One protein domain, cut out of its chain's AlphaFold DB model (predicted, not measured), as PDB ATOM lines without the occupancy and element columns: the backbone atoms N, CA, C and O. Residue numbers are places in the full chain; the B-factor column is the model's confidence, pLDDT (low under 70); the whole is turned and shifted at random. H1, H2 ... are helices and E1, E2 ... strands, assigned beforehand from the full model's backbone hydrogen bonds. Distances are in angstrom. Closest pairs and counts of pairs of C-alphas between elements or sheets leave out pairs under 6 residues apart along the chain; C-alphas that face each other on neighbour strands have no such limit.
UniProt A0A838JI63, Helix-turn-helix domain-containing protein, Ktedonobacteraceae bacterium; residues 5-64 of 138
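Overview. This is residues 5 to 64 of the 138 residues of the protein "Helix-turn-helix domain-containing protein" of Ktedonobacteraceae bacterium (UniProt A0A838JI63). Two small lobes lie toward opposite ends of an elongated shape, joined by residues 30 to 36: one holds the hairpin of E1 and E2 with H1, the other H2 and H3, which cross steeply. The 60 printed residues include, in order, E1, E2, H1, H2 and H3, mostly helix; the sheet, E1 - E2, is antiparallel. The whole is only just loose, close to extended, with a radius of gyration of the C-alphas of 15.1 A and spans of 41 by 24 by 18 A.

Along the chain. E1, residues 5 to 7, begins at C-alpha 5 (108.438, 97.092, 105.767). E2 is residues 10 to 13. H1, residues 20 to 29, measures 14.4 A; H2 is residues 37 to 43. H3, residues 52 to 63, measures 16.1 A and ends at C-alpha 63 (108.873, 107.441, 87.647).

Arrangement. In the hairpin E1 and E2, N 5 and O 12 are within hydrogen-bond range, 2.9 A. H1 and H2 are apart. H2 and H3 touch, closest at the C-alphas of Val 39 and Phe 59, 6.0 A, at a steep tilt of 62 degrees, opposite ways. In H1, H2 and H3 every O i to N i+4 pair is within hydrogen-bond range.

Size, cuts and confidence. The C-alphas farthest apart, of Gln 13 and Glu 49, are 41.7 A apart. The printed part has no cut and no long link. Residues 47 to 48 have pLDDT under 70.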
ATOM      1  N   PHE A   5     108.639  95.660 105.612       89.00
ATOM      2  CA  PHE A   5     108.438  97.092 105.767       89.00
ATOM      3  C   PHE A   5     106.947  97.410 105.891       89.00
ATOM      4  O   PHE A   5     106.095  96.701 105.357       89.00
ATOM      5  N   SER A   6     106.635  98.497 106.591       87.12
ATOM      6  CA  SER A   6     105.264  98.988 106.714       87.12
ATOM      7  C   SER A   6     105.007 100.065 105.667       87.12
ATOM      8  O   SER A   6     105.783 101.013 105.548       87.12
ATOM      9  N   PHE A   7     103.907  99.945 104.935       85.88
ATOM     10  CA  PHE A   7     103.473 100.916 103.939       85.88
ATOM     11  C   PHE A   7     101.947 101.012 103.957       85.88
ATOM     12  O   PHE A   7     101.263  99.996 104.000       85.88
ATOM     13  N   ALA A   8     101.415 102.238 103.984       83.50
ATOM     14  CA  ALA A   8      99.972 102.504 104.000       83.50
ATOM     15  C   ALA A   8      99.166 101.723 105.069       83.50
ATOM     16  O   ALA A   8      98.030 101.329 104.837       83.50
ATOM     17  N   GLY A   9      99.753 101.488 106.250       83.81
ATOM     18  CA  GLY A   9      99.107 100.749 107.346       83.81
ATOM     19  C   GLY A   9      99.183  99.220 107.230       83.81
ATOM     20  O   GLY A   9      98.863  98.529 108.193       83.81
ATOM     21  N   SER A  10      99.684  98.698 106.109       83.12
ATOM     22  CA  SER A  10      99.926  97.275 105.871       83.12
ATOM     23  C   SER A  10     101.406  96.928 106.062       83.12
ATOM     24  O   SER A  10     102.294  97.748 105.821       83.12
ATOM     25  N   SER A  11     101.687  95.698 106.498       86.00
ATOM     26  CA  SER A  11     103.049  95.149 106.534       86.00
ATOM     27  C   SER A  11     103.291  94.287 105.298       86.00
ATOM     28  O   SER A  11     102.496  93.396 104.986       86.00
ATOM     29  N   PHE A  12     104.391  94.548 104.600       85.94
ATOM     30  CA  PHE A  12     104.797  93.846 103.390       85.94
ATOM     31  C   PHE A  12     106.146  93.172 103.592       85.94
ATOM     32  O   PHE A  12     107.052  93.757 104.185       85.94
ATOM     33  N   GLN A  13     106.293  91.951 103.075       87.94
ATOM     34  CA  GLN A  13     107.616  91.350 102.916       87.94
ATOM     35  C   GLN A  13     108.362  92.079 101.796       87.94
ATOM     36  O   GLN A  13     107.744  92.516 100.825       87.94
ATOM     37  N   ILE A  14     109.676  92.231 101.945       88.19
ATOM     38  CA  ILE A  14     110.522  92.723 100.855       88.19
ATOM     39  C   ILE A  14     110.587  91.604  99.806       88.19
ATOM     40  O   ILE A  14     111.072  90.526 100.153       88.19
ATOM     41  N   PRO A  15     110.090  91.820  98.574       89.06
ATOM     42  CA  PRO A  15     110.132  90.794  97.539       89.06
ATOM     43  C   PRO A  15     111.570  90.561  97.064       89.06
ATOM     44  O   PRO A  15     112.395  91.482  97.070       89.06
ATOM     45  N   ASP A  16     111.848  89.343  96.614       86.62
ATOM     46  CA  ASP A  16     113.001  89.054  95.766       86.62
ATOM     47  C   ASP A  16     112.618  89.166  94.275       86.62
ATOM     48  O   ASP A  16     111.591  89.754  93.932       86.62
ATOM     49  N   TYR A  17     113.478  88.678  93.378       78.19
ATOM     50  CA  TYR A  17     113.233  88.752  91.936       78.19
ATOM     51  C   TYR A  17     112.109  87.819  91.466       78.19
ATOM     52  O   TYR A  17     111.419  88.155  90.506       78.19
ATOM     53  N   ASP A  18     111.920  86.679  92.128       80.44
ATOM     54  CA  ASP A  18     110.968  85.655  91.700       80.44
ATOM     55  C   ASP A  18     109.532  86.040  92.102       80.44
ATOM     56  O   ASP A  18     108.589  85.790  91.350       80.44
ATOM     57  N   ASP A  19     109.375  86.748  93.225       83.69
ATOM     58  CA  ASP A  19     108.068  87.143  93.773       83.69
ATOM     59  C   ASP A  19     107.673  88.610  93.501       83.69
ATOM     60  O   ASP A  19     106.614  89.075  93.947       83.69
ATOM     61  N   VAL A  20     108.494  89.372  92.766       88.69
ATOM     62  CA  VAL A  20     108.278  90.817  92.556       88.69
ATOM     63  C   VAL A  20     106.944  91.131  91.876       88.69
ATOM     64  O   VAL A  20     106.265  92.078  92.275       88.69
ATOM     65  N   GLU A  21     106.529  90.326  90.899       86.44
ATOM     66  CA  GLU A  21     105.294  90.561  90.140       86.44
ATOM     67  C   GLU A  21     104.054  90.360  91.017       86.44
ATOM     68  O   GLU A  21     103.172  91.218  91.075       86.44
ATOM     69  N   ALA A  22     104.025  89.279  91.803       87.94
ATOM     70  CA  ALA A  22     102.931  89.011  92.735       87.94
ATOM     71  C   ALA A  22     102.810  90.109  93.808       87.94
ATOM     72  O   ALA A  22     101.702  90.477  94.225       87.94
ATOM     73  N   PHE A  23     103.948  90.655  94.242       90.69
ATOM     74  CA  PHE A  23     104.003  91.794  95.147       90.69
ATOM     75  C   PHE A  23     103.447  93.078  94.504       90.69
ATOM     76  O   PHE A  23     102.607  93.743  95.118       90.69
ATOM     77  N   ILE A  24     103.848  93.409  93.270       90.25
ATOM     78  CA  ILE A  24     103.324  94.571  92.528       90.25
ATOM     79  C   ILE A  24     101.809  94.449  92.350       90.25
ATOM     80  O   ILE A  24     101.076  95.386  92.674       90.25
ATOM     81  N   ASP A  25     101.325  93.285  91.921       88.94
ATOM     82  CA  ASP A  25      99.898  93.020  91.734       88.94
ATOM     83  C   ASP A  25      99.095  93.242  93.016       88.94
ATOM     84  O   ASP A  25      97.982  93.774  92.988       88.94
ATOM     85  N   LYS A  26      99.656  92.859  94.169       87.81
ATOM     86  CA  LYS A  26      99.035  93.119  95.470       87.81
ATOM     87  C   LYS A  26      98.906  94.619  95.730       87.81
ATOM     88  O   LYS A  26      97.823  95.062  96.105       87.81
ATOM     89  N   LEU A  27      99.958  95.402  95.490       90.38
ATOM     90  CA  LEU A  27      99.902  96.855  95.669       90.38
ATOM     91  C   LEU A  27      98.883  97.524  94.736       90.38
ATOM     92  O   LEU A  27      98.211  98.471  95.143       90.38
ATOM     93  N   VAL A  28      98.748  97.038  93.498       89.38
ATOM     94  CA  VAL A  28      97.733  97.528  92.552       89.38
ATOM     95  C   VAL A  28      96.325  97.212  93.057       89.38
ATOM     96  O   VAL A  28      95.477  98.106  93.078       89.38
ATOM     97  N   ARG A  29      96.074  95.970  93.497       87.06
ATOM     98  CA  ARG A  29      94.772  95.550  94.051       87.06
ATOM     99  C   ARG A  29      94.386  96.332  95.302       87.06
ATOM    100  O   ARG A  29      93.217  96.648  95.476       87.06
ATOM    101  N   GLU A  30      95.354  96.661  96.150       88.25
ATOM    102  CA  GLU A  30      95.142  97.477  97.353       88.25
ATOM    103  C   GLU A  30      95.092  98.989  97.054       88.25
ATOM    104  O   GLU A  30      95.000  99.795  97.976       88.25
ATOM    105  N   HIS A  31      95.133  99.396  95.776       87.06
ATOM    106  CA  HIS A  31      95.130 100.797  95.330       87.06
ATOM    107  C   HIS A  31      96.271 101.649  95.913       87.06
ATOM    108  O   HIS A  31      96.162 102.869  96.038       87.06
ATOM    109  N   LEU A  32      97.394 101.006  96.233       88.75
ATOM    110  CA  LEU A  32      98.582 101.639  96.804       88.75
ATOM    111  C   LEU A  32      99.556 102.160  95.739       88.75
ATOM    112  O   LEU A  32     100.451 102.946  96.048       88.75
ATOM    113  N   LEU A  33      99.375 101.744  94.485       86.31
ATOM    114  CA  LEU A  33     100.075 102.290  93.328       86.31
ATOM    115  C   LEU A  33      99.126 103.154  92.503       86.31
ATOM    116  O   LEU A  33      98.063 102.709  92.069       86.31
ATOM    117  N   VAL A  34      99.548 104.389  92.240       81.75
ATOM    118  CA  VAL A  34      98.842 105.315  91.353       81.75
ATOM    119  C   VAL A  34      99.617 105.424  90.047       81.75
ATOM    120  O   VAL A  34     100.818 105.685  90.037       81.75
ATOM    121  N   SER A  35      98.921 105.254  88.924       81.81
ATOM    122  CA  SER A  35      99.480 105.528  87.601       81.81
ATOM    123  C   SER A  35      99.291 107.004  87.271       81.81
ATOM    124  O   SER A  35      98.162 107.474  87.149       81.81
ATOM    125  N   ASP A  36     100.397 107.715  87.067       85.75
ATOM    126  CA  ASP A  36     100.369 109.102  86.609       85.75
ATOM    127  C   ASP A  36      99.799 109.176  85.166       85.75
ATOM    128  O   ASP A  36     100.340 108.526  84.258       85.75
ATOM    129  N   PRO A  37      98.709 109.935  84.918       85.81
ATOM    130  CA  PRO A  37      98.099 110.038  83.590       85.81
ATOM    131  C   PRO A  37      99.031 110.644  82.538       85.81
ATOM    132  O   PRO A  37      98.994 110.252  81.377       85.81
ATOM    133  N   PHE A  38      99.900 111.575  82.933       85.62
ATOM    134  CA  PHE A  38     100.865 112.182  82.026       85.62
ATOM    135  C   PHE A  38     101.921 111.161  81.584       85.62
ATOM    136  O   PHE A  38     102.229 111.083  80.396       85.62
ATOM    137  N   VAL A  39     102.440 110.341  82.503       86.25
ATOM    138  CA  VAL A  39     103.362 109.242  82.159       86.25
ATOM    139  C   VAL A  39     102.705 108.287  81.166       86.25
ATOM    140  O   VAL A  39     103.325 107.924  80.166       86.25
ATOM    141  N   ARG A  40     101.435 107.934  81.394       86.50
ATOM    142  CA  ARG A  40     100.663 107.059  80.505       86.50
ATOM    143  C   ARG A  40     100.536 107.623  79.089       86.50
ATOM    144  O   ARG A  40     100.745 106.887  78.130       86.50
ATOM    145  N   GLU A  41     100.235 108.910  78.946       86.62
ATOM    146  CA  GLU A  41     100.103 109.535  77.624       86.62
ATOM    147  C   GLU A  41     101.443 109.689  76.902       86.62
ATOM    148  O   GLU A  41     101.519 109.479  75.691       86.62
ATOM    149  N   VAL A  42     102.527 109.970  77.632       85.44
ATOM    150  CA  VAL A  42     103.876 109.965  77.048       85.44
ATOM    151  C   VAL A  42     104.221 108.580  76.499       85.44
ATOM    152  O   VAL A  42     104.737 108.494  75.388       85.44
ATOM    153  N   LEU A  43     103.895 107.507  77.228       84.38
ATOM    154  CA  LEU A  43     104.143 106.131  76.778       84.38
ATOM    155  C   LEU A  43     103.308 105.733  75.557       84.38
ATOM    156  O   LEU A  43     103.762 104.945  74.736       84.38
ATOM    157  N   ARG A  44     102.117 106.315  75.396       84.56
ATOM    158  CA  ARG A  44     101.282 106.147  74.195       84.56
ATOM    159  C   ARG A  44     101.761 106.971  72.996       84.56
ATOM    160  O   ARG A  44     101.220 106.824  71.908       84.56
ATOM    161  N   GLY A  45     102.767 107.830  73.176       81.94
ATOM    162  CA  GLY A  45     103.292 108.708  72.130       81.94
ATOM    163  C   GLY A  45     102.529 110.027  71.962       81.94
ATOM    164  O   GLY A  45     102.814 110.776  71.031       81.94
ATOM    165  N   HIS A  46     101.602 110.366  72.863       77.88
ATOM    166  CA  HIS A  46     100.703 111.521  72.730       77.88
ATOM    167  C   HIS A  46     101.241 112.830  73.343       77.88
ATOM    168  O   HIS A  46     100.478 113.738  73.659       77.88
ATOM    169  N   SER A  47     102.554 112.995  73.526       66.69
ATOM    170  CA  SER A  47     103.117 114.175  74.214       66.69
ATOM    171  C   SER A  47     103.238 115.440  73.340       66.69
ATOM    172  O   SER A  47     104.148 116.243  73.552       66.69
ATOM    173  N   GLN A  48     102.379 115.599  72.329       61.00
ATOM    174  CA  GLN A  48     102.567 116.512  71.190       61.00
ATOM    175  C   GLN A  48     102.596 118.006  71.549       61.00
ATOM    176  O   GLN A  48     103.218 118.788  70.837       61.00
ATOM    177  N   GLU A  49     101.998 118.409  72.669       70.75
ATOM    178  CA  GLU A  49     101.868 119.826  73.044       70.75
ATOM    179  C   GLU A  49     103.042 120.371  73.880       70.75
ATOM    180  O   GLU A  49     103.074 121.552  74.226       70.75
ATOM    181  N   MET A  50     104.023 119.536  74.244       76.69
ATOM    182  CA  MET A  50     105.067 119.909  75.205       76.69
ATOM    183  C   MET A  50     106.485 119.752  74.656       76.69
ATOM    184  O   MET A  50     106.812 118.810  73.940       76.69
ATOM    185  N   SER A  51     107.391 120.631  75.102       86.31
ATOM    186  CA  SER A  51     108.817 120.473  74.799       86.31
ATOM    187  C   SER A  51     109.390 119.179  75.399       86.31
ATOM    188  O   SER A  51     109.069 118.794  76.532       86.31
ATOM    189  N   LEU A  52     110.346 118.563  74.696       83.81
ATOM    190  CA  LEU A  52     111.054 117.362  75.162       83.81
ATOM    191  C   LEU A  52     111.739 117.550  76.525       83.81
ATOM    192  O   LEU A  52     111.874 116.597  77.294       83.81
ATOM    193  N   ARG A  53     112.176 118.773  76.851       86.00
ATOM    194  CA  ARG A  53     112.776 119.097  78.154       86.00
ATOM    195  C   ARG A  53     111.752 118.950  79.277       86.00
ATOM    196  O   ARG A  53     112.063 118.345  80.305       86.00
ATOM    197  N   THR A  54     110.545 119.475  79.079       86.81
ATOM    198  CA  THR A  54     109.473 119.387  80.076       86.81
ATOM    199  C   THR A  54     109.008 117.948  80.248       86.81
ATOM    200  O   THR A  54     108.841 117.508  81.388       86.81
ATOM    201  N   VAL A  55     108.902 117.196  79.146       85.56
ATOM    202  CA  VAL A  55     108.565 115.768  79.188       85.56
ATOM    203  C   VAL A  55     109.583 114.995  80.018       85.56
ATOM    204  O   VAL A  55     109.209 114.333  80.981       85.56
ATOM    205  N   ARG A  56     110.883 115.153  79.735       86.94
ATOM    206  CA  ARG A  56     111.957 114.488  80.495       86.94
ATOM    207  C   ARG A  56     111.899 114.793  81.988       86.94
ATOM    208  O   ARG A  56     112.010 113.868  82.785       86.94
ATOM    209  N   ARG A  57     111.728 116.065  82.366       87.06
ATOM    210  CA  ARG A  57     111.687 116.481  83.777       87.06
ATOM    211  C   ARG A  57     110.499 115.865  84.511       87.06
ATOM    212  O   ARG A  57     110.686 115.306  85.583       87.06
ATOM    213  N   ARG A  58     109.290 115.978  83.949       86.75
ATOM    214  CA  ARG A  58     108.068 115.461  84.585       86.75
ATOM    215  C   ARG A  58     108.077 113.938  84.668       86.75
ATOM    216  O   ARG A  58     107.760 113.392  85.714       86.75
ATOM    217  N   PHE A  59     108.510 113.274  83.600       88.25
ATOM    218  CA  PHE A  59     108.606 111.817  83.555       88.25
ATOM    219  C   PHE A  59     109.607 111.287  84.593       88.25
ATOM    220  O   PHE A  59     109.308 110.335  85.310       88.25
ATOM    221  N   LEU A  60     110.764 111.950  84.719       89.81
ATOM    222  CA  LEU A  60     111.768 111.615  85.729       89.81
ATOM    223  C   LEU A  60     111.254 111.836  87.152       89.81
ATOM    224  O   LEU A  60     111.508 111.006  88.014       89.81
ATOM    225  N   PHE A  61     110.524 112.925  87.390       88.25
ATOM    226  CA  PHE A  61     109.937 113.197  88.699       88.25
ATOM    227  C   PHE A  61     108.900 112.137  89.101       88.25
ATOM    228  O   PHE A  61     108.896 111.702  90.244       88.25
ATOM    229  N   ALA A  62     108.059 111.697  88.161       86.44
ATOM    230  CA  ALA A  62     106.996 110.732  88.437       86.44
ATOM    231  C   ALA A  62     107.491 109.279  88.561       86.44
ATOM    232  O   ALA A  62     106.987 108.534  89.391       86.44
ATOM    233  N   THR A  63     108.458 108.860  87.737       86.19
ATOM    234  CA  THR A  63     108.873 107.441  87.647       86.19
ATOM    235  C   THR A  63     110.253 107.155  88.236       86.19
ATOM    236  O   THR A  63     110.651 105.999  88.343       86.19
ATOM    237  N   GLY A  64     111.047 108.189  88.533       89.56
ATOM    238  CA  GLY A  64     112.469 108.043  88.863       89.56
ATOM    239  C   GLY A  64     113.353 107.635  87.674       89.56
ATOM    240  O   GLY A  64     114.578 107.580  87.799       89.56
TER     241      GLY A  64